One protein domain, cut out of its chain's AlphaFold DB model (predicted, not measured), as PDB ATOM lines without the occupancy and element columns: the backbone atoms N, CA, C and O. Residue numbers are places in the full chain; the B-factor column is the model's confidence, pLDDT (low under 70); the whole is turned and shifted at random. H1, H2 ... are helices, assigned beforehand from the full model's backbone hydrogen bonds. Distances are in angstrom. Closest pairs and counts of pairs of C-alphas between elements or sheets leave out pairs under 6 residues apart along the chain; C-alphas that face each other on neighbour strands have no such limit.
ATOM      1  N   GLY A   9     131.200 162.014 113.677       82.94
ATOM      2  CA  GLY A   9     131.423 160.803 114.469       82.94
ATOM      3  C   GLY A   9     130.320 160.505 115.493       82.94
ATOM      4  O   GLY A   9     130.130 159.338 115.834       82.94
ATOM      5  N   ILE A  10     129.596 161.515 115.993       83.38
ATOM      6  CA  ILE A  10     128.475 161.326 116.932       83.38
ATOM      7  C   ILE A  10     127.357 160.500 116.283       83.38
ATOM      8  O   ILE A  10     126.834 159.595 116.930       83.38
ATOM      9  N   ASP A  11     127.048 160.753 115.010       88.75
ATOM     10  CA  ASP A  11     126.005 160.027 114.273       88.75
ATOM     11  C   ASP A  11     126.382 158.561 114.060       88.75
ATOM     12  O   ASP A  11     125.568 157.659 114.231       88.75
ATOM     13  N   TRP A  12     127.655 158.293 113.765       91.56
ATOM     14  CA  TRP A  12     128.149 156.922 113.633       91.56
ATOM     15  C   TRP A  12     128.095 156.146 114.950       91.56
ATOM     16  O   TRP A  12     127.781 154.956 114.970       91.56
ATOM     17  N   TRP A  13     128.338 156.826 116.070       88.44
ATOM     18  CA  TRP A  13     128.174 156.222 117.388       88.44
ATOM     19  C   TRP A  13     126.710 155.906 117.688       88.44
ATOM     20  O   TRP A  13     126.396 154.785 118.089       88.44
ATOM     21  N   SER A  14     125.806 156.871 117.489       88.19
ATOM     22  CA  SER A  14     124.374 156.670 117.740       88.19
ATOM     23  C   SER A  14     123.792 155.582 116.834       88.19
ATOM     24  O   SER A  14     122.967 154.787 117.295       88.19
ATOM     25  N   LEU A  15     124.288 155.453 115.600       92.38
ATOM     26  CA  LEU A  15     123.982 154.331 114.720       92.38
ATOM     27  C   LEU A  15     124.406 152.988 115.335       92.38
ATOM     28  O   LEU A  15     123.592 152.069 115.386       92.38
ATOM     29  N   GLY A  16     125.629 152.875 115.864       92.50
ATOM     30  CA  GLY A  16     126.106 151.658 116.535       92.50
ATOM     31  C   GLY A  16     125.240 151.248 117.733       92.50
ATOM     32  O   GLY A  16     124.850 150.085 117.854       92.50
ATOM     33  N   ILE A  17     124.862 152.208 118.585       88.06
ATOM     34  CA  ILE A  17     123.925 151.962 119.698       88.06
ATOM     35  C   ILE A  17     122.583 151.449 119.170       88.06
ATOM     36  O   ILE A  17     122.030 150.480 119.694       88.06
ATOM     37  N   THR A  18     122.067 152.095 118.125       89.12
ATOM     38  CA  THR A  18     120.761 151.785 117.538       89.12
ATOM     39  C   THR A  18     120.741 150.380 116.946       89.12
ATOM     40  O   THR A  18     119.827 149.618 117.242       89.12
ATOM     41  N   ILE A  19     121.769 149.998 116.185       92.69
ATOM     42  CA  ILE A  19     121.892 148.653 115.607       92.69
ATOM     43  C   ILE A  19     121.930 147.597 116.716       92.69
ATOM     44  O   ILE A  19     121.173 146.630 116.662       92.69
ATOM     45  N   CYS A  20     122.740 147.800 117.760       88.94
ATOM     46  CA  CYS A  20     122.797 146.873 118.891       88.94
ATOM     47  C   CYS A  20     121.434 146.729 119.586       88.94
ATOM     48  O   CYS A  20     121.036 145.620 119.947       88.94
ATOM     49  N   LYS A  21     120.700 147.835 119.746       87.00
ATOM     50  CA  LYS A  21     119.373 147.844 120.373       87.00
ATOM     51  C   LYS A  21     118.316 147.163 119.505       87.00
ATOM     52  O   LYS A  21     117.485 146.447 120.046       87.00
ATOM     53  N   ILE A  22     118.357 147.344 118.185       90.25
ATOM     54  CA  ILE A  22     117.466 146.642 117.248       90.25
ATOM     55  C   ILE A  22     117.757 145.140 117.265       90.25
ATOM     56  O   ILE A  22     116.825 144.344 117.308       90.25
ATOM     57  N   ALA A  23     119.036 144.756 117.275       88.75
ATOM     58  CA  ALA A  23     119.434 143.355 117.261       88.75
ATOM     59  C   ALA A  23     119.113 142.648 118.586       88.75
ATOM     60  O   ALA A  23     118.493 141.595 118.568       88.75
ATOM     61  N   SER A  24     119.505 143.223 119.730       83.81
ATOM     62  CA  SER A  24     119.417 142.576 121.055       83.81
ATOM     63  C   SER A  24     118.220 142.981 121.915       83.81
ATOM     64  O   SER A  24     117.980 142.365 122.950       83.81
ATOM     65  N   GLY A  25     117.515 144.058 121.565       82.69
ATOM     66  CA  GLY A  25     116.516 144.692 122.431       82.69
ATOM     67  C   GLY A  25     117.103 145.486 123.608       82.69
ATOM     68  O   GLY A  25     116.348 146.107 124.356       82.69
ATOM     69  N   THR A  26     118.430 145.507 123.783       76.31
ATOM     70  CA  THR A  26     119.104 146.116 124.943       76.31
ATOM     71  C   THR A  26     120.228 147.074 124.540       76.31
ATOM     72  O   THR A  26     120.728 147.042 123.416       76.31
ATOM     73  N   SER A  27     120.609 147.972 125.454       79.44
ATOM     74  CA  SER A  27     121.754 148.870 125.257       79.44
ATOM     75  C   SER A  27     123.075 148.092 125.371       79.44
ATOM     76  O   SER A  27     123.210 147.308 126.312       79.44
ATOM     77  N   PRO A  28     124.080 148.355 124.505       76.25
ATOM     78  CA  PRO A  28     125.411 147.741 124.616       76.25
ATOM     79  C   PRO A  28     126.157 148.145 125.898       76.25
ATOM     80  O   PRO A  28     127.118 147.489 126.296       76.25
ATOM     81  N   PHE A  29     125.719 149.224 126.553       77.50
ATOM     82  CA  PHE A  29     126.267 149.713 127.812       77.50
ATOM     83  C   PHE A  29     125.215 149.560 128.913       77.50
ATOM     84  O   PHE A  29     124.157 150.195 128.861       77.50
ATOM     85  N   LYS A  30     125.495 148.701 129.900       67.62
ATOM     86  CA  LYS A  30     124.618 148.460 131.055       67.62
ATOM     87  C   LYS A  30     124.792 149.579 132.088       67.62
ATOM     88  O   LYS A  30     125.911 149.864 132.507       67.62
ATOM     89  N   GLN A  31     123.695 150.186 132.545       56.19
ATOM     90  CA  GLN A  31     123.717 151.095 133.697       56.19
ATOM     91  C   GLN A  31     123.543 150.302 135.006       56.19
ATOM     92  O   GLN A  31     122.425 149.985 135.393       56.19
ATOM     93  N   GLY A  32     124.661 150.001 135.687       48.66
ATOM     94  CA  GLY A  32     124.721 149.382 137.030       48.66
ATOM     95  C   GLY A  32     124.387 147.880 137.050       48.66
ATOM     96  O   GLY A  32     123.571 147.409 136.275       48.66
ATOM     97  N   LYS A  33     124.974 147.011 137.878       42.50
ATOM     98  CA  LYS A  33     125.791 147.135 139.091       42.50
ATOM     99  C   LYS A  33     126.873 146.045 138.963       42.50
ATOM    100  O   LYS A  33     126.538 144.872 138.986       42.50
ATOM    101  N   ALA A  34     128.128 146.445 138.766       48.38
ATOM    102  CA  ALA A  34     129.314 145.590 138.879       48.38
ATOM    103  C   ALA A  34     129.296 144.236 138.130       48.38
ATOM    104  O   ALA A  34     129.263 143.214 138.787       48.38
ATOM    105  N   GLU A  35     129.424 144.233 136.797       49.03
ATOM    106  CA  GLU A  35     130.222 143.233 136.049       49.03
ATOM    107  C   GLU A  35     130.675 143.848 134.713       49.03
ATOM    108  O   GLU A  35     130.069 143.653 133.664       49.03
ATOM    109  N   CYS A  36     131.674 144.725 134.829       50.66
ATOM    110  CA  CYS A  36     132.751 145.077 133.891       50.66
ATOM    111  C   CYS A  36     133.192 146.500 134.275       50.66
ATOM    112  O   CYS A  36     132.394 147.438 134.252       50.66
ATOM    113  N   GLY A  37     134.409 146.620 134.805       50.16
ATOM    114  CA  GLY A  37     134.872 147.758 135.601       50.16
ATOM    115  C   GLY A  37     134.782 149.115 134.895       50.16
ATOM    116  O   GLY A  37     135.070 149.233 133.710       50.16
ATOM    117  N   SER A  38     134.465 150.142 135.694       44.88
ATOM    118  CA  SER A  38     134.254 151.566 135.376       44.88
ATOM    119  C   SER A  38     132.835 151.949 134.912       44.88
ATOM    120  O   SER A  38     132.372 151.678 133.813       44.88
ATOM    121  N   SER A  39     132.124 152.648 135.796       52.56
ATOM    122  CA  SER A  39     130.727 153.089 135.663       52.56
ATOM    123  C   SER A  39     130.505 154.239 134.668       52.56
ATOM    124  O   SER A  39     129.446 154.861 134.679       52.56
ATOM    125  N   SER A  40     131.496 154.557 133.835       61.34
ATOM    126  CA  SER A  40     131.449 155.670 132.889       61.34
ATOM    127  C   SER A  40     131.562 155.144 131.466       61.34
ATOM    128  O   SER A  40     132.471 154.367 131.175       61.34
ATOM    129  N   ILE A  41     130.701 155.617 130.553       66.56
ATOM    130  CA  ILE A  41     130.754 155.265 129.119       66.56
ATOM    131  C   ILE A  41     132.148 155.482 128.524       66.56
ATOM    132  O   ILE A  41     132.484 154.888 127.506       66.56
ATOM    133  N   LEU A  42     132.930 156.382 129.126       64.56
ATOM    134  CA  LEU A  42     134.277 156.746 128.708       64.56
ATOM    135  C   LEU A  42     135.216 155.539 128.719       64.56
ATOM    136  O   LEU A  42     136.095 155.428 127.872       64.56
ATOM    137  N   HIS A  43     135.001 154.645 129.679       66.12
ATOM    138  CA  HIS A  43     135.894 153.544 130.013       66.12
ATOM    139  C   HIS A  43     135.201 152.179 129.917       66.12
ATOM    140  O   HIS A  43     135.874 151.162 129.801       66.12
ATOM    141  N   ALA A  44     133.865 152.149 129.918       74.00
ATOM    142  CA  ALA A  44     133.102 150.930 129.711       74.00
ATOM    143  C   ALA A  44     133.258 150.432 128.269       74.00
ATOM    144  O   ALA A  44     132.949 151.161 127.321       74.00
ATOM    145  N   GLU A  45     133.679 149.185 128.099       78.94
ATOM    146  CA  GLU A  45     133.632 148.500 126.808       78.94
ATOM    147  C   GLU A  45     132.199 148.030 126.506       78.94
ATOM    148  O   GLU A  45     131.480 147.618 127.425       78.94
ATOM    149  N   PRO A  46     131.737 148.118 125.246       81.44
ATOM    150  CA  PRO A  46     130.426 147.608 124.874       81.44
ATOM    151  C   PRO A  46     130.396 146.083 125.022       81.44
ATOM    152  O   PRO A  46     131.331 145.387 124.629       81.44
ATOM    153  N   CYS A  47     129.307 145.558 125.578       82.75
ATOM    154  CA  CYS A  47     129.088 144.121 125.700       82.75
ATOM    155  C   CYS A  47     128.087 143.667 124.637       82.75
ATOM    156  O   CYS A  47     126.990 144.222 124.531       82.75
ATOM    157  N   PHE A  48     128.465 142.649 123.866       85.69
ATOM    158  CA  PHE A  48     127.630 142.068 122.821       85.69
ATOM    159  C   PHE A  48     127.210 140.648 123.214       85.69
ATOM    160  O   PHE A  48     128.028 139.914 123.772       85.69
ATOM    161  N   PRO A  49     125.961 140.240 122.945       86.00
ATOM    162  CA  PRO A  49     125.540 138.863 123.162       86.00
ATOM    163  C   PRO A  49     126.321 137.866 122.295       86.00
ATOM    164  O   PRO A  49     126.601 138.140 121.130       86.00
ATOM    165  N   GLU A  50     126.591 136.673 122.831       87.75
ATOM    166  CA  GLU A  50     127.358 135.620 122.138       87.75
ATOM    167  C   GLU A  50     126.698 135.126 120.843       87.75
ATOM    168  O   GLU A  50     127.374 134.649 119.939       87.75
ATOM    169  N   TRP A  51     125.375 135.261 120.733       91.19
ATOM    170  CA  TRP A  51     124.606 134.840 119.563       91.19
ATOM    171  C   TRP A  51     124.653 135.838 118.395       91.19
ATOM    172  O   TRP A  51     124.045 135.587 117.353       91.19
ATOM    173  N   PHE A  52     125.349 136.971 118.531       94.25
ATOM    174  CA  PHE A  52     125.609 137.859 117.397       94.25
ATOM    175  C   PHE A  52     126.559 137.199 116.398       94.25
ATOM    176  O   PHE A  52     127.560 136.603 116.796       94.25
ATOM    177  N   SER A  53     126.294 137.377 115.099       96.06
ATOM    178  CA  SER A  53     127.235 136.945 114.063       96.06
ATOM    179  C   SER A  53     128.575 137.675 114.207       96.06
ATOM    180  O   SER A  53     128.628 138.801 114.714       96.06
ATOM    181  N   ALA A  54     129.658 137.050 113.746       96.31
ATOM    182  CA  ALA A  54     130.991 137.643 113.816       96.31
ATOM    183  C   ALA A  54     131.048 139.000 113.089       96.31
ATOM    184  O   ALA A  54     131.656 139.948 113.580       96.31
ATOM    185  N   GLU A  55     130.343 139.122 111.963       96.88
ATOM    186  CA  GLU A  55     130.253 140.352 111.177       96.88
ATOM    187  C   GLU A  55     129.491 141.455 111.915       96.88
ATOM    188  O   GLU A  55     129.874 142.621 111.842       96.88
ATOM    189  N   LEU A  56     128.423 141.116 112.646       95.69
ATOM    190  CA  LEU A  56     127.686 142.094 113.445       95.69
ATOM    191  C   LEU A  56     128.528 142.586 114.629       95.69
ATOM    192  O   LEU A  56     128.537 143.782 114.924       95.69
ATOM    193  N   GLN A  57     129.252 141.683 115.294       94.69
ATOM    194  CA  GLN A  57     130.151 142.057 116.384       94.69
ATOM    195  C   GLN A  57     131.279 142.972 115.884       94.69
ATOM    196  O   GLN A  57     131.504 144.020 116.489       94.69
ATOM    197  N   ASP A  58     131.928 142.642 114.759       96.19
ATOM    198  CA  ASP A  58     132.975 143.485 114.149       96.19
ATOM    199  C   ASP A  58     132.430 144.875 113.778       96.19
ATOM    200  O   ASP A  58     133.021 145.899 114.132       96.19
ATOM    201  N   LEU A  59     131.237 144.936 113.172       97.00
ATOM    202  CA  LEU A  59     130.587 146.203 112.830       97.00
ATOM    203  C   LEU A  59     130.400 147.092 114.066       97.00
ATOM    204  O   LEU A  59     130.767 148.272 114.061       97.00
ATOM    205  N   LEU A  60     129.829 146.532 115.136       94.81
ATOM    206  CA  LEU A  60     129.552 147.268 116.367       94.81
ATOM    207  C   LEU A  60     130.839 147.695 117.080       94.81
ATOM    208  O   LEU A  60     130.912 148.825 117.563       94.81
ATOM    209  N   GLN A  61     131.875 146.853 117.096       93.56
ATOM    210  CA  GLN A  61     133.187 147.200 117.651       93.56
ATOM    211  C   GLN A  61     133.831 148.388 116.927       93.56
ATOM    212  O   GLN A  61     134.469 149.225 117.570       93.56
ATOM    213  N   ARG A  62     133.661 148.494 115.604       95.00
ATOM    214  CA  ARG A  62     134.214 149.597 114.803       95.00
ATOM    215  C   ARG A  62     133.390 150.884 114.895       95.00
ATOM    216  O   ARG A  62     133.964 151.974 114.905       95.00
ATOM    217  N   LEU A  63     132.062 150.788 115.000       94.19
ATOM    218  CA  LEU A  63     131.181 151.949 115.210       94.19
ATOM    219  C   LEU A  63     131.291 152.521 116.632       94.19
ATOM    220  O   LEU A  63     131.193 153.733 116.823       94.19
ATOM    221  N   LEU A  64     131.530 151.668 117.629       91.12
ATOM    222  CA  LEU A  64     131.613 152.047 119.043       91.12
ATOM    223  C   LEU A  64     133.056 152.263 119.530       91.12
ATOM    224  O   LEU A  64     133.324 152.228 120.734       91.12
ATOM    225  N   LYS A  65     133.995 152.556 118.617       89.94
ATOM    226  CA  LYS A  65     135.340 153.021 118.986       89.94
ATOM    227  C   LYS A  65     135.265 154.349 119.736       89.94
ATOM    228  O   LYS A  65     134.585 155.287 119.305       89.94
ATOM    229  N   LYS A  66     135.982 154.439 120.863       84.88
ATOM    230  CA  LYS A  66     136.027 155.644 121.708       84.88
ATOM    231  C   LYS A  66     136.654 156.822 120.974       84.88
ATOM    232  O   LYS A  66     136.059 157.898 120.971       84.88
ATOM    233  N   ASP A  67     137.794 156.594 120.317       84.62
ATOM    234  CA  ASP A  67     138.416 157.589 119.449       84.62
ATOM    235  C   ASP A  67     137.543 157.796 118.198       84.62
ATOM    236  O   ASP A  67     137.349 156.852 117.427       84.62
ATOM    237  N   PRO A  68     136.998 159.008 117.970       83.81
ATOM    238  CA  PRO A  68     136.241 159.301 116.762       83.81
ATOM    239  C   PRO A  68     137.061 159.106 115.483       83.81
ATOM    240  O   PRO A  68     136.485 158.761 114.460       83.81
ATOM    241  N   LYS A  69     138.382 159.319 115.512       86.12
ATOM    242  CA  LYS A  69     139.231 159.175 114.321       86.12
ATOM    243  C   LYS A  69     139.354 157.730 113.866       86.12
ATOM    244  O   LYS A  69     139.469 157.502 112.678       86.12
ATOM    245  N   GLU A  70     139.278 156.778 114.788       89.06
ATOM    246  CA  GLU A  70     139.336 155.341 114.493       89.06
ATOM    247  C   GLU A  70     137.949 154.736 114.236       89.06
ATOM    248  O   GLU A  70     137.807 153.532 114.028       89.06
ATOM    249  N   ARG A  71     136.895 155.557 114.289       93.06
ATOM    250  CA  ARG A  71     135.509 155.107 114.182       93.06
ATOM    251  C   ARG A  71     135.112 154.884 112.728       93.06
ATOM    252  O   ARG A  71     135.311 155.764 111.888       93.06
ATOM    253  N   LEU A  72     134.460 153.756 112.453       94.00
ATOM    254  CA  LEU A  72     133.887 153.479 111.133       94.00
ATOM    255  C   LEU A  72     132.905 154.588 110.727       94.00
ATOM    256  O   LEU A  72     132.090 155.028 111.538       94.00
ATOM    257  N   GLY A  73     133.010 155.046 109.479       91.62
ATOM    258  CA  GLY A  73     132.256 156.180 108.944       91.62
ATOM    259  C   GLY A  73     133.011 157.514 108.991       91.62
ATOM    260  O   GLY A  73     132.743 158.391 108.172       91.62
ATOM    261  N   LEU A  74     133.984 157.658 109.901       90.25
ATOM    262  CA  LEU A  74     135.038 158.679 109.807       90.25
ATOM    263  C   LEU A  74     136.319 158.092 109.207       90.25
ATOM    264  O   LEU A  74     136.954 158.732 108.373       90.25
ATOM    265  N   ASN A  75     136.661 156.868 109.608       91.88
ATOM    266  CA  ASN A  75     137.747 156.076 109.048       91.88
ATOM    267  C   ASN A  75     137.178 154.850 108.329       91.88
ATOM    268  O   ASN A  75     136.838 153.839 108.944       91.88
ATOM    269  N   GLY A  76     137.036 154.977 107.012       92.75
ATOM    270  CA  GLY A  76     136.447 153.956 106.152       92.75
ATOM    271  C   GLY A  76     134.940 154.106 105.955       92.75
ATOM    272  O   GLY A  76     134.258 154.889 106.621       92.75
ATOM    273  N   ASN A  77     134.425 153.338 105.000       94.06
ATOM    274  CA  ASN A  77     133.047 153.402 104.542       94.06
ATOM    275  C   ASN A  77     132.220 152.262 105.148       94.06
ATOM    276  O   ASN A  77     132.536 151.088 104.967       94.06
ATOM    277  N   ILE A  78     131.123 152.598 105.829       95.62
ATOM    278  CA  ILE A  78     130.223 151.594 106.413       95.62
ATOM    279  C   ILE A  78     129.633 150.653 105.355       95.62
ATOM    280  O   ILE A  78     129.390 149.484 105.644       95.62
ATOM    281  N   ARG A  79     129.431 151.142 104.124       95.06
ATOM    282  CA  ARG A  79     128.791 150.385 103.040       95.06
ATOM    283  C   ARG A  79     129.618 149.194 102.562       95.06
ATOM    284  O   ARG A  79     129.068 148.261 101.992       95.06
ATOM    285  N   GLU A  80     130.923 149.238 102.805       96.06
ATOM    286  CA  GLU A  80     131.889 148.204 102.421       96.06
ATOM    287  C   GLU A  80     132.086 147.154 103.525       96.06
ATOM    288  O   GLU A  80     132.825 146.188 103.345       96.06
ATOM    289  N   HIS A  81     131.440 147.326 104.682       97.44
ATOM    290  CA  HIS A  81     131.576 146.390 105.787       97.44
ATOM    291  C   HIS A  81     130.966 145.019 105.431       97.44
ATOM    292  O   HIS A  81     129.841 144.985 104.925       97.44
ATOM    293  N   PRO A  82     131.618 143.884 105.763       97.06
ATOM    294  CA  PRO A  82     131.123 142.540 105.438       97.06
ATOM    295  C   PRO A  82     129.689 142.253 105.897       97.06
ATOM    296  O   PRO A  82     128.955 141.555 105.208       97.06
ATOM    297  N   PHE A  83     129.267 142.848 107.017       97.00
ATOM    298  CA  PHE A  83     127.883 142.774 107.508       97.00
ATOM    299  C   PHE A  83     126.834 143.209 106.467       97.00
ATOM    300  O   PHE A  83     125.719 142.697 106.470       97.00
ATOM    301  N   PHE A  84     127.182 144.135 105.570       96.19
ATOM    302  CA  PHE A  84     126.293 144.652 104.530       96.19
ATOM    303  C   PHE A  84     126.628 144.128 103.124       96.19
ATOM    304  O   PHE A  84     126.148 144.685 102.141       96.19
ATOM    305  N   ASN A  85     127.428 143.062 102.994       94.44
ATOM    306  CA  ASN A  85     127.865 142.556 101.685       94.44
ATOM    307  C   ASN A  85     126.719 142.055 100.783       94.44
ATOM    308  O   ASN A  85     126.882 141.986  99.568       94.44
ATOM    309  N   THR A  86     125.570 141.709 101.366       92.50
ATOM    310  CA  THR A  86     124.373 141.251 100.651       92.50
ATOM    311  C   THR A  86     123.497 142.401 100.161       92.50
ATOM    312  O   THR A  86     122.542 142.163  99.422       92.50
ATOM    313  N   ILE A  87     123.793 143.641 100.566       93.62
ATOM    314  CA  ILE A  87     123.003 144.812 100.201       93.62
ATOM    315  C   ILE A  87     123.492 145.370  98.867       93.62
ATOM    316  O   ILE A  87     124.608 145.874  98.749       93.62
ATOM    317  N   ASP A  88     122.600 145.372  97.880       94.31
ATOM    318  CA  ASP A  88     122.747 146.227  96.709       94.31
ATOM    319  C   ASP A  88     122.312 147.654  97.073       94.31
ATOM    320  O   ASP A  88     121.122 147.975  97.145       94.31
ATOM    321  N   TRP A  89     123.297 148.512  97.332       93.81
ATOM    322  CA  TRP A  89     123.063 149.898  97.734       93.81
ATOM    323  C   TRP A  89     122.340 150.718  96.665       93.81
ATOM    324  O   TRP A  89     121.559 151.595  97.023       93.81
ATOM    325  N   VAL A  90     122.553 150.422  95.379       95.12
ATOM    326  CA  VAL A  90     121.906 151.149  94.278       95.12
ATOM    327  C   VAL A  90     120.418 150.818  94.258       95.12
ATOM    328  O   VAL A  90     119.587 151.722  94.214       95.12
ATOM    329  N   GLN A  91     120.074 149.531  94.360       94.12
ATOM    330  CA  GLN A  91     118.674 149.107  94.411       94.12
ATOM    331  C   GLN A  91     117.970 149.547  95.698       94.12
ATOM    332  O   GLN A  91     116.778 149.864  95.675       94.12
ATOM    333  N   LEU A  92     118.689 149.569  96.823       92.94
ATOM    334  CA  LEU A  92     118.143 150.031  98.096       92.94
ATOM    335  C   LEU A  92     117.808 151.528  98.044       92.94
ATOM    336  O   LEU A  92     116.714 151.926  98.437       92.94
ATOM    337  N   GLU A  93     118.721 152.353  97.521       93.06
ATOM    338  CA  GLU A  93     118.521 153.800  97.367       93.06
ATOM    339  C   GLU A  93     117.408 154.131  96.371       93.06
ATOM    340  O   GLU A  93     116.650 155.077  96.584       93.06
ATOM    341  N   SER A  94     117.256 153.321  95.321       94.94
ATOM    342  CA  SER A  94     116.169 153.460  94.353       94.94
ATOM    343  C   SER A  94     114.838 152.858  94.825       94.94
ATOM    344  O   SER A  94     113.917 152.748  94.021       94.94
ATOM    345  N   GLN A  95     114.732 152.440  96.094       89.12
ATOM    346  CA  GLN A  95     113.534 151.835  96.700       89.12
ATOM    347  C   GLN A  95     113.032 150.564  95.988       89.12
ATOM    348  O   GLN A  95     111.865 150.196  96.108       89.12
ATOM    349  N   ASN A  96     113.917 149.867  95.270       90.50
ATOM    350  CA  ASN A  96     113.589 148.649  94.524       90.50
ATOM    351  C   ASN A  96     113.748 147.370  95.360       90.50
ATOM    352  O   ASN A  96     113.340 146.294  94.930       90.50
ATOM    353  N   VAL A  97     114.317 147.477  96.562       86.81
ATOM    354  CA  VAL A  97     114.396 146.369  97.519       86.81
ATOM    355  C   VAL A  97     113.137 146.381  98.394       86.81
ATOM    356  O   VAL A  97     112.917 147.354  99.121       86.81
ATOM    357  N   PRO A  98     112.296 145.329  98.365       85.44
ATOM    358  CA  PRO A  98     111.125 145.264  99.228       85.44
ATOM    359  C   PRO A  98     111.549 145.162 100.704       85.44
ATOM    360  O   PRO A  98     112.514 144.460 101.021       85.44
ATOM    361  N   PRO A  99     110.834 145.823 101.634       85.44
ATOM    362  CA  PRO A  99     111.149 145.724 103.052       85.44
ATOM    363  C   PRO A  99     110.936 144.280 103.543       85.44
ATOM    364  O   PRO A  99     109.931 143.665 103.178       85.44
ATOM    365  N   PRO A 100     111.810 143.746 104.420       83.88
ATOM    366  CA  PRO A 100     111.696 142.372 104.926       83.88
ATOM    367  C   PRO A 100     110.369 142.079 105.633       83.88
ATOM    368  O   PRO A 100     109.869 140.957 105.606       83.88
ATOM    369  N   SER A 101     109.788 143.097 106.266       76.56
ATOM    370  CA  SER A 101     108.472 143.038 106.885       76.56
ATOM    371  C   SER A 101     107.589 144.126 106.290       76.56
ATOM    372  O   SER A 101     107.821 145.315 106.527       76.56
ATOM    373  N   GLN A 102     106.560 143.730 105.547       73.19
ATOM    374  CA  GLN A 102     105.491 144.651 105.182       73.19
ATOM    375  C   GLN A 102     104.525 144.765 106.367       73.19
ATOM    376  O   GLN A 102     104.006 143.741 106.824       73.19
ATOM    377  N   PRO A 103     104.287 145.973 106.907       69.69
ATOM    378  CA  PRO A 103     103.264 146.141 107.923       69.69
ATOM    379  C   PRO A 103     101.916 145.754 107.313       69.69
ATOM    380  O   PRO A 103     101.575 146.196 106.216       69.69
ATOM    381  N   VAL A 104     101.157 144.911 108.017       69.81
ATOM    382  CA  VAL A 104      99.800 144.545 107.598       69.81
ATOM    383  C   VAL A 104      99.000 145.835 107.469       69.81
ATOM    384  O   VAL A 104      98.795 146.542 108.457       69.81
ATOM    385  N   ALA A 105      98.592 146.162 106.242       58.44
ATOM    386  CA  ALA A 105      97.798 147.344 105.966       58.44
ATOM    387  C   ALA A 105      96.459 147.208 106.695       58.44
ATOM    388  O   ALA A 105      95.575 146.449 106.303       58.44
ATOM    389  N   LEU A 106      96.330 147.930 107.802       53.88
ATOM    390  CA  LEU A 106      95.080 148.058 108.522       53.88
ATOM    391  C   LEU A 106      94.145 148.928 107.664       53.88
ATOM    392  O   LEU A 106      94.386 150.120 107.486       53.88
ATOM    393  N   SER A 107      93.102 148.317 107.096       53.91
ATOM    394  CA  SER A 107      92.092 148.963 106.243       53.91
ATOM    395  C   SER A 107      91.518 150.217 106.906       53.91
ATOM    396  O   SER A 107      90.796 150.073 107.888       53.91
ATOM    397  N   SER A 108      91.858 151.414 106.399       55.69
ATOM    398  CA  SER A 108      91.397 152.739 106.869       55.69
ATOM    399  C   SER A 108      91.002 152.754 108.349       55.69
ATOM    400  O   SER A 108      89.859 153.037 108.716       55.69
ATOM    401  N   VAL A 109      91.923 152.321 109.203       53.03
ATOM    402  CA  VAL A 109      91.612 152.188 110.612       53.03
ATOM    403  C   VAL A 109      91.757 153.564 111.228       53.03
ATOM    404  O   VAL A 109      92.844 154.131 111.256       53.03
ATOM    405  N   ASP A 110      90.626 154.095 111.682       52.12
ATOM    406  CA  ASP A 110      90.517 155.284 112.516       52.12
ATOM    407  C   ASP A 110      91.560 155.172 113.647       52.12
ATOM    408  O   ASP A 110      91.388 154.391 114.590       52.12
ATOM    409  N   PHE A 111      92.688 155.889 113.519       54.09
ATOM    410  CA  PHE A 111      93.823 155.820 114.457       54.09
ATOM    411  C   PHE A 111      93.408 156.170 115.897       54.09
ATOM    412  O   PHE A 111      94.140 155.873 116.841       54.09
ATOM    413  N   SER A 112      92.212 156.747 116.076       57.78
ATOM    414  CA  SER A 112      91.589 156.989 117.375       57.78
ATOM    415  C   SER A 112      91.172 155.708 118.121       57.78
ATOM    416  O   SER A 112      91.064 155.740 119.344       57.78
ATOM    417  N   LYS A 113      90.967 154.569 117.433       53.44
ATOM    418  CA  LYS A 113      90.342 153.359 118.015       53.44
ATOM    419  C   LYS A 113      91.233 152.118 118.094       53.44
ATOM    420  O   LYS A 113      90.842 151.147 118.739       53.44
ATOM    421  N   THR A 114      92.416 152.109 117.479       46.91
ATOM    422  CA  THR A 114      93.268 150.898 117.405       46.91
ATOM    423  C   THR A 114      94.680 151.054 117.935       46.91
ATOM    424  O   THR A 114      95.502 150.162 117.732       46.91
ATOM    425  N   CYS A 115      94.940 152.074 118.756       48.47
ATOM    426  CA  CYS A 115      96.037 152.013 119.726       48.47
ATOM    427  C   CYS A 115      95.743 150.948 120.809       48.47
ATOM    428  O   CYS A 115      95.659 151.235 122.000       48.47
ATOM    429  N   LYS A 116      95.609 149.678 120.404       53.44
ATOM    430  CA  LYS A 116      96.055 148.568 121.242       53.44
ATOM    431  C   LYS A 116      97.552 148.775 121.408       53.44
ATOM    432  O   LYS A 116      98.212 149.168 120.449       53.44
ATOM    433  N   LYS A 117      98.006 148.644 122.652       47.62
ATOM    434  CA  LYS A 117      99.286 149.141 123.159       47.62
ATOM    435  C   LYS A 117     100.414 149.138 122.119       47.62
ATOM    436  O   LYS A 117     100.554 148.155 121.390       47.62
ATOM    437  N   PRO A 118     101.232 150.207 122.083       47.94
ATOM    438  CA  PRO A 118     102.451 150.208 121.281       47.94
ATOM    439  C   PRO A 118     103.216 148.889 121.498       47.94
ATOM    440  O   PRO A 118     103.204 148.392 122.628       47.94
ATOM    441  N   PRO A 119     103.886 148.326 120.471       48.97
ATOM    442  CA  PRO A 119     104.875 147.271 120.679       48.97
ATOM    443  C   PRO A 119     105.708 147.618 121.911       48.97
ATOM    444  O   PRO A 119     106.080 148.781 122.057       48.97
ATOM    445  N   SER A 120     105.962 146.667 122.811       50.78
ATOM    446  CA  SER A 120     106.556 146.943 124.133       50.78
ATOM    447  C   SER A 120     107.808 147.832 124.067       50.78
ATOM    448  O   SER A 120     108.004 148.686 124.926       50.78
ATOM    449  N   PHE A 121     108.585 147.726 122.984       56.59
ATOM    450  CA  PHE A 121     109.703 148.617 122.660       56.59
ATOM    451  C   PHE A 121     109.332 150.115 122.623       56.59
ATOM    452  O   PHE A 121     110.038 150.959 123.170       56.59
ATOM    453  N   LEU A 122     108.208 150.459 121.992       51.06
ATOM    454  CA  LEU A 122     107.665 151.815 121.951       51.06
ATOM    455  C   LEU A 122     107.021 152.216 123.290       51.06
ATOM    456  O   LEU A 122     106.951 153.402 123.588       51.06
ATOM    457  N   GLU A 123     106.569 151.268 124.115       53.03
ATOM    458  CA  GLU A 123     106.091 151.545 125.481       53.03
ATOM    459  C   GLU A 123     107.259 151.986 126.387       53.03
ATOM    460  O   GLU A 123     107.129 152.962 127.129       53.03
ATOM    461  N   SER A 124     108.440 151.374 126.217       51.44
ATOM    462  CA  SER A 124     109.693 151.843 126.828       51.44
ATOM    463  C   SER A 124     110.102 153.240 126.347       51.44
ATOM    464  O   SER A 124     110.639 154.016 127.128       51.44
ATOM    465  N   LEU A 125     109.809 153.594 125.091       44.19
ATOM    466  CA  LEU A 125     110.059 154.941 124.560       44.19
ATOM    467  C   LEU A 125     109.010 155.967 125.023       44.19
ATOM    468  O   LEU A 125     109.347 157.126 125.235       44.19
ATOM    469  N   LYS A 126     107.746 155.575 125.231       44.94
ATOM    470  CA  LYS A 126     106.672 156.495 125.657       44.94
ATOM    471  C   LYS A 126     106.814 156.975 127.098       44.94
ATOM    472  O   LYS A 126     106.511 158.138 127.359       44.94
ATOM    473  N   HIS A 127     107.309 156.138 128.010       45.44
ATOM    474  CA  HIS A 127     107.642 156.593 129.366       45.44
ATOM    475  C   HIS A 127     108.749 157.661 129.386       45.44
ATOM    476  O   HIS A 127     108.810 158.437 130.334       45.44
ATOM    477  N   ASN A 128     109.541 157.758 128.313       40.41
ATOM    478  CA  ASN A 128     110.568 158.780 128.117       40.41
ATOM    479  C   ASN A 128     110.113 159.949 127.221       40.41
ATOM    480  O   ASN A 128     110.936 160.786 126.894       40.41
ATOM    481  N   ILE A 129     108.860 160.001 126.747       39.84
ATOM    482  CA  ILE A 129     108.395 161.059 125.817       39.84
ATOM    483  C   ILE A 129     107.102 161.743 126.304       39.84
ATOM    484  O   ILE A 129     106.835 162.881 125.931       39.84
ATOM    485  N   SER A 130     106.280 161.084 127.136       33.34
ATOM    486  CA  SER A 130     105.012 161.654 127.637       33.34
ATOM    487  C   SER A 130     105.150 162.468 128.927       33.34
ATOM    488  O   SER A 130     104.247 163.235 129.264       33.34
ATOM    489  N   SER A 131     106.254 162.316 129.646       35.50
ATOM    490  CA  SER A 131     106.717 163.346 130.567       35.50
ATOM    491  C   SER A 131     107.366 164.408 129.682       35.50
ATOM    492  O   SER A 131     108.093 164.050 128.764       35.50
ATOM    493  N   GLY A 132     107.188 165.703 129.940       35.94
ATOM    494  CA  GLY A 132     108.039 166.734 129.315       35.94
ATOM    495  C   GLY A 132     109.550 166.504 129.525       35.94
ATOM    496  O   GLY A 132     110.363 167.240 128.983       35.94
ATOM    497  N   ASP A 133     109.917 165.470 130.278       34.88
ATOM    498  CA  ASP A 133     111.181 164.763 130.231       34.88
ATOM    499  C   ASP A 133     111.224 163.748 129.070       34.88
ATOM    500  O   ASP A 133     110.868 162.579 129.239       34.88
ATOM    501  N   VAL A 134     111.850 164.135 127.947       38.00
ATOM    502  CA  VAL A 134     112.927 163.267 127.442       38.00
ATOM    503  C   VAL A 134     113.870 163.148 128.614       38.00
ATOM    504  O   VAL A 134     114.669 164.053 128.848       38.00
ATOM    505  N   SER A 135     113.682 162.108 129.433       34.34
ATOM    506  CA  SER A 135     114.554 161.898 130.574       34.34
ATOM    507  C   SER A 135     115.960 161.891 130.004       34.34
ATOM    508  O   SER A 135     116.323 161.030 129.195       34.34
ATOM    509  N   LEU A 136     116.739 162.886 130.427       39.22
ATOM    510  CA  LEU A 136     118.158 163.071 130.133       39.22
ATOM    511  C   LEU A 136     118.982 161.789 130.404       39.22
ATOM    512  O   LEU A 136     120.149 161.706 130.041       39.22
ATOM    513  N   GLN A 137     118.368 160.750 130.977       38.28
ATOM    514  CA  GLN A 137     118.893 159.407 131.177       38.28
ATOM    515  C   GLN A 137     119.072 158.586 129.882       38.28
ATOM    516  O   GLN A 137     120.072 157.873 129.795       38.28
ATOM    517  N   ASP A 138     118.215 158.703 128.854       41.97
ATOM    518  CA  ASP A 138     118.439 158.033 127.544       41.97
ATOM    519  C   ASP A 138     119.533 158.754 126.728       41.97
ATOM    520  O   ASP A 138     120.253 158.155 125.927       41.97
ATOM    521  N   MET A 139     119.734 160.040 127.023       45.88
ATOM    522  CA  MET A 139     120.868 160.829 126.551       45.88
ATOM    523  C   MET A 139     122.099 160.675 127.437       45.88
ATOM    524  O   MET A 139     123.139 161.203 127.071       45.88
ATOM    525  N   SER A 140     122.066 159.907 128.531       48.31
ATOM    526  CA  SER A 140     123.259 159.702 129.366       48.31
ATOM    527  C   SER A 140     124.430 159.143 128.557       48.31
ATOM    528  O   SER A 140     125.569 159.528 128.794       48.31
ATOM    529  N   CYS A 141     124.172 158.294 127.554       48.41
ATOM    530  CA  CYS A 141     125.206 157.796 126.651       48.41
ATOM    531  C   CYS A 141     125.747 158.906 125.734       48.41
ATOM    532  O   CYS A 141     126.944 158.925 125.446       48.41
ATOM    533  N   LEU A 142     124.886 159.830 125.290       50.06
ATOM    534  CA  LEU A 142     125.255 160.961 124.438       50.06
ATOM    535  C   LEU A 142     125.974 162.065 125.234       50.06
ATOM    536  O   LEU A 142     127.006 162.558 124.792       50.06
ATOM    537  N   GLU A 143     125.495 162.404 126.431       50.47
ATOM    538  CA  GLU A 143     126.130 163.332 127.372       50.47
ATOM    539  C   GLU A 143     127.471 162.791 127.864       50.47
ATOM    540  O   GLU A 143     128.482 163.493 127.821       50.47
ATOM    541  N   SER A 144     127.528 161.507 128.225       51.38
ATOM    542  CA  SER A 144     128.783 160.868 128.614       51.38
ATOM    543  C   SER A 144     129.752 160.760 127.419       51.38
ATOM    544  O   SER A 144     130.963 160.831 127.610       51.38
ATOM    545  N   PHE A 145     129.274 160.692 126.166       53.19
ATOM    546  CA  PHE A 145     130.129 160.814 124.976       53.19
ATOM    547  C   PHE A 145     130.613 162.257 124.719       53.19
ATOM    548  O   PHE A 145     131.781 162.471 124.377       53.19
ATOM    549  N   LEU A 146     129.767 163.269 124.943       52.38
ATOM    550  CA  LEU A 146     130.160 164.687 124.900       52.38
ATOM    551  C   LEU A 146     131.222 165.017 125.970       52.38
ATOM    552  O   LEU A 146     132.110 165.850 125.727       52.38
ATOM    553  N   GLN A 147     131.179 164.314 127.109       52.97
ATOM    554  CA  GLN A 147     132.225 164.293 128.137       52.97
ATOM    555  C   GLN A 147     133.521 163.641 127.602       52.97
ATOM    556  O   GLN A 147     134.602 164.192 127.784       52.97
ATOM    557  N   CYS A 148     133.425 162.539 126.849       47.22
ATOM    558  CA  CYS A 148     134.548 161.809 126.228       47.22
ATOM    559  C   CYS A 148     135.350 162.667 125.253       47.22
ATOM    560  O   CYS A 148     136.573 162.764 125.344       47.22
ATOM    561  N   GLN A 149     134.655 163.400 124.381       51.53
ATOM    562  CA  GLN A 149     135.290 164.369 123.484       51.53
ATOM    563  C   GLN A 149     135.922 165.564 124.223       51.53
ATOM    564  O   GLN A 149     136.620 166.366 123.607       51.53
ATOM    565  N   ALA A 150     135.642 165.757 125.519       48.50
ATOM    566  CA  ALA A 150     136.322 166.760 126.342       48.50
ATOM    567  C   ALA A 150     137.709 166.303 126.805       48.50
ATOM    568  O   ALA A 150     138.567 167.155 127.000       48.50
ATOM    569  N   VAL A 151     137.887 164.991 127.001       41.59
ATOM    570  CA  VAL A 151     139.040 164.397 127.696       41.59
ATOM    571  C   VAL A 151     140.074 163.818 126.724       41.59
ATOM    572  O   VAL A 151     141.249 163.798 127.060       41.59
ATOM    573  N   SER A 152     139.698 163.419 125.500       39.62
ATOM    574  CA  SER A 152     140.647 162.960 124.458       39.62
ATOM    575  C   SER A 152     141.420 164.097 123.760       39.62
ATOM    576  O   SER A 152     141.532 164.111 122.533       39.62
TER     577      SER A 152
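AT A GLANCE: This is residues 9 to 152 of the 153 residues of the protein "Protein kinase domain-containing protein" of Xenopus tropicalis (UniProt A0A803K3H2). With little regular structure, the domain is a helical hairpin, H1 and H2, plus a wide loop from H3 to H4 whose residues 107 to 113 stick out. It has 144 printed residues, 50 in five named helices, H1 to H5, and no named strand: all helix. It is loose, radius of gyration of the C-alphas 18.2 A, spanning 53 by 41 by 28 A.

HOW THE PARTS SIT: H1, residues 9 to 24, touches H2, residues 54 to 63, opposite ways at a shallow tilt of 32 degrees; this hairpin's closest C-alphas, Gly 16 and Leu 63, are 5.3 A apart. H5, residues 140 to 151, is near H1. H3, residues 89 to 93, and H4, residues 120 to 126, touch no helix. O i to N i+4 pairs are within hydrogen-bond range throughout H1 to H4, 7 of 8 in H5.

IN THESE COORDINATES: H1, 22.8 A long, begins at C-alpha 9 (131.423, 160.803, 114.469); H5, 16.5 A, ends at C-alpha 151 (139.040, 164.397, 127.696).

THE WHOLE: The four links are long. Residues 30 to 43 and 103 to 152 have pLDDT under 70.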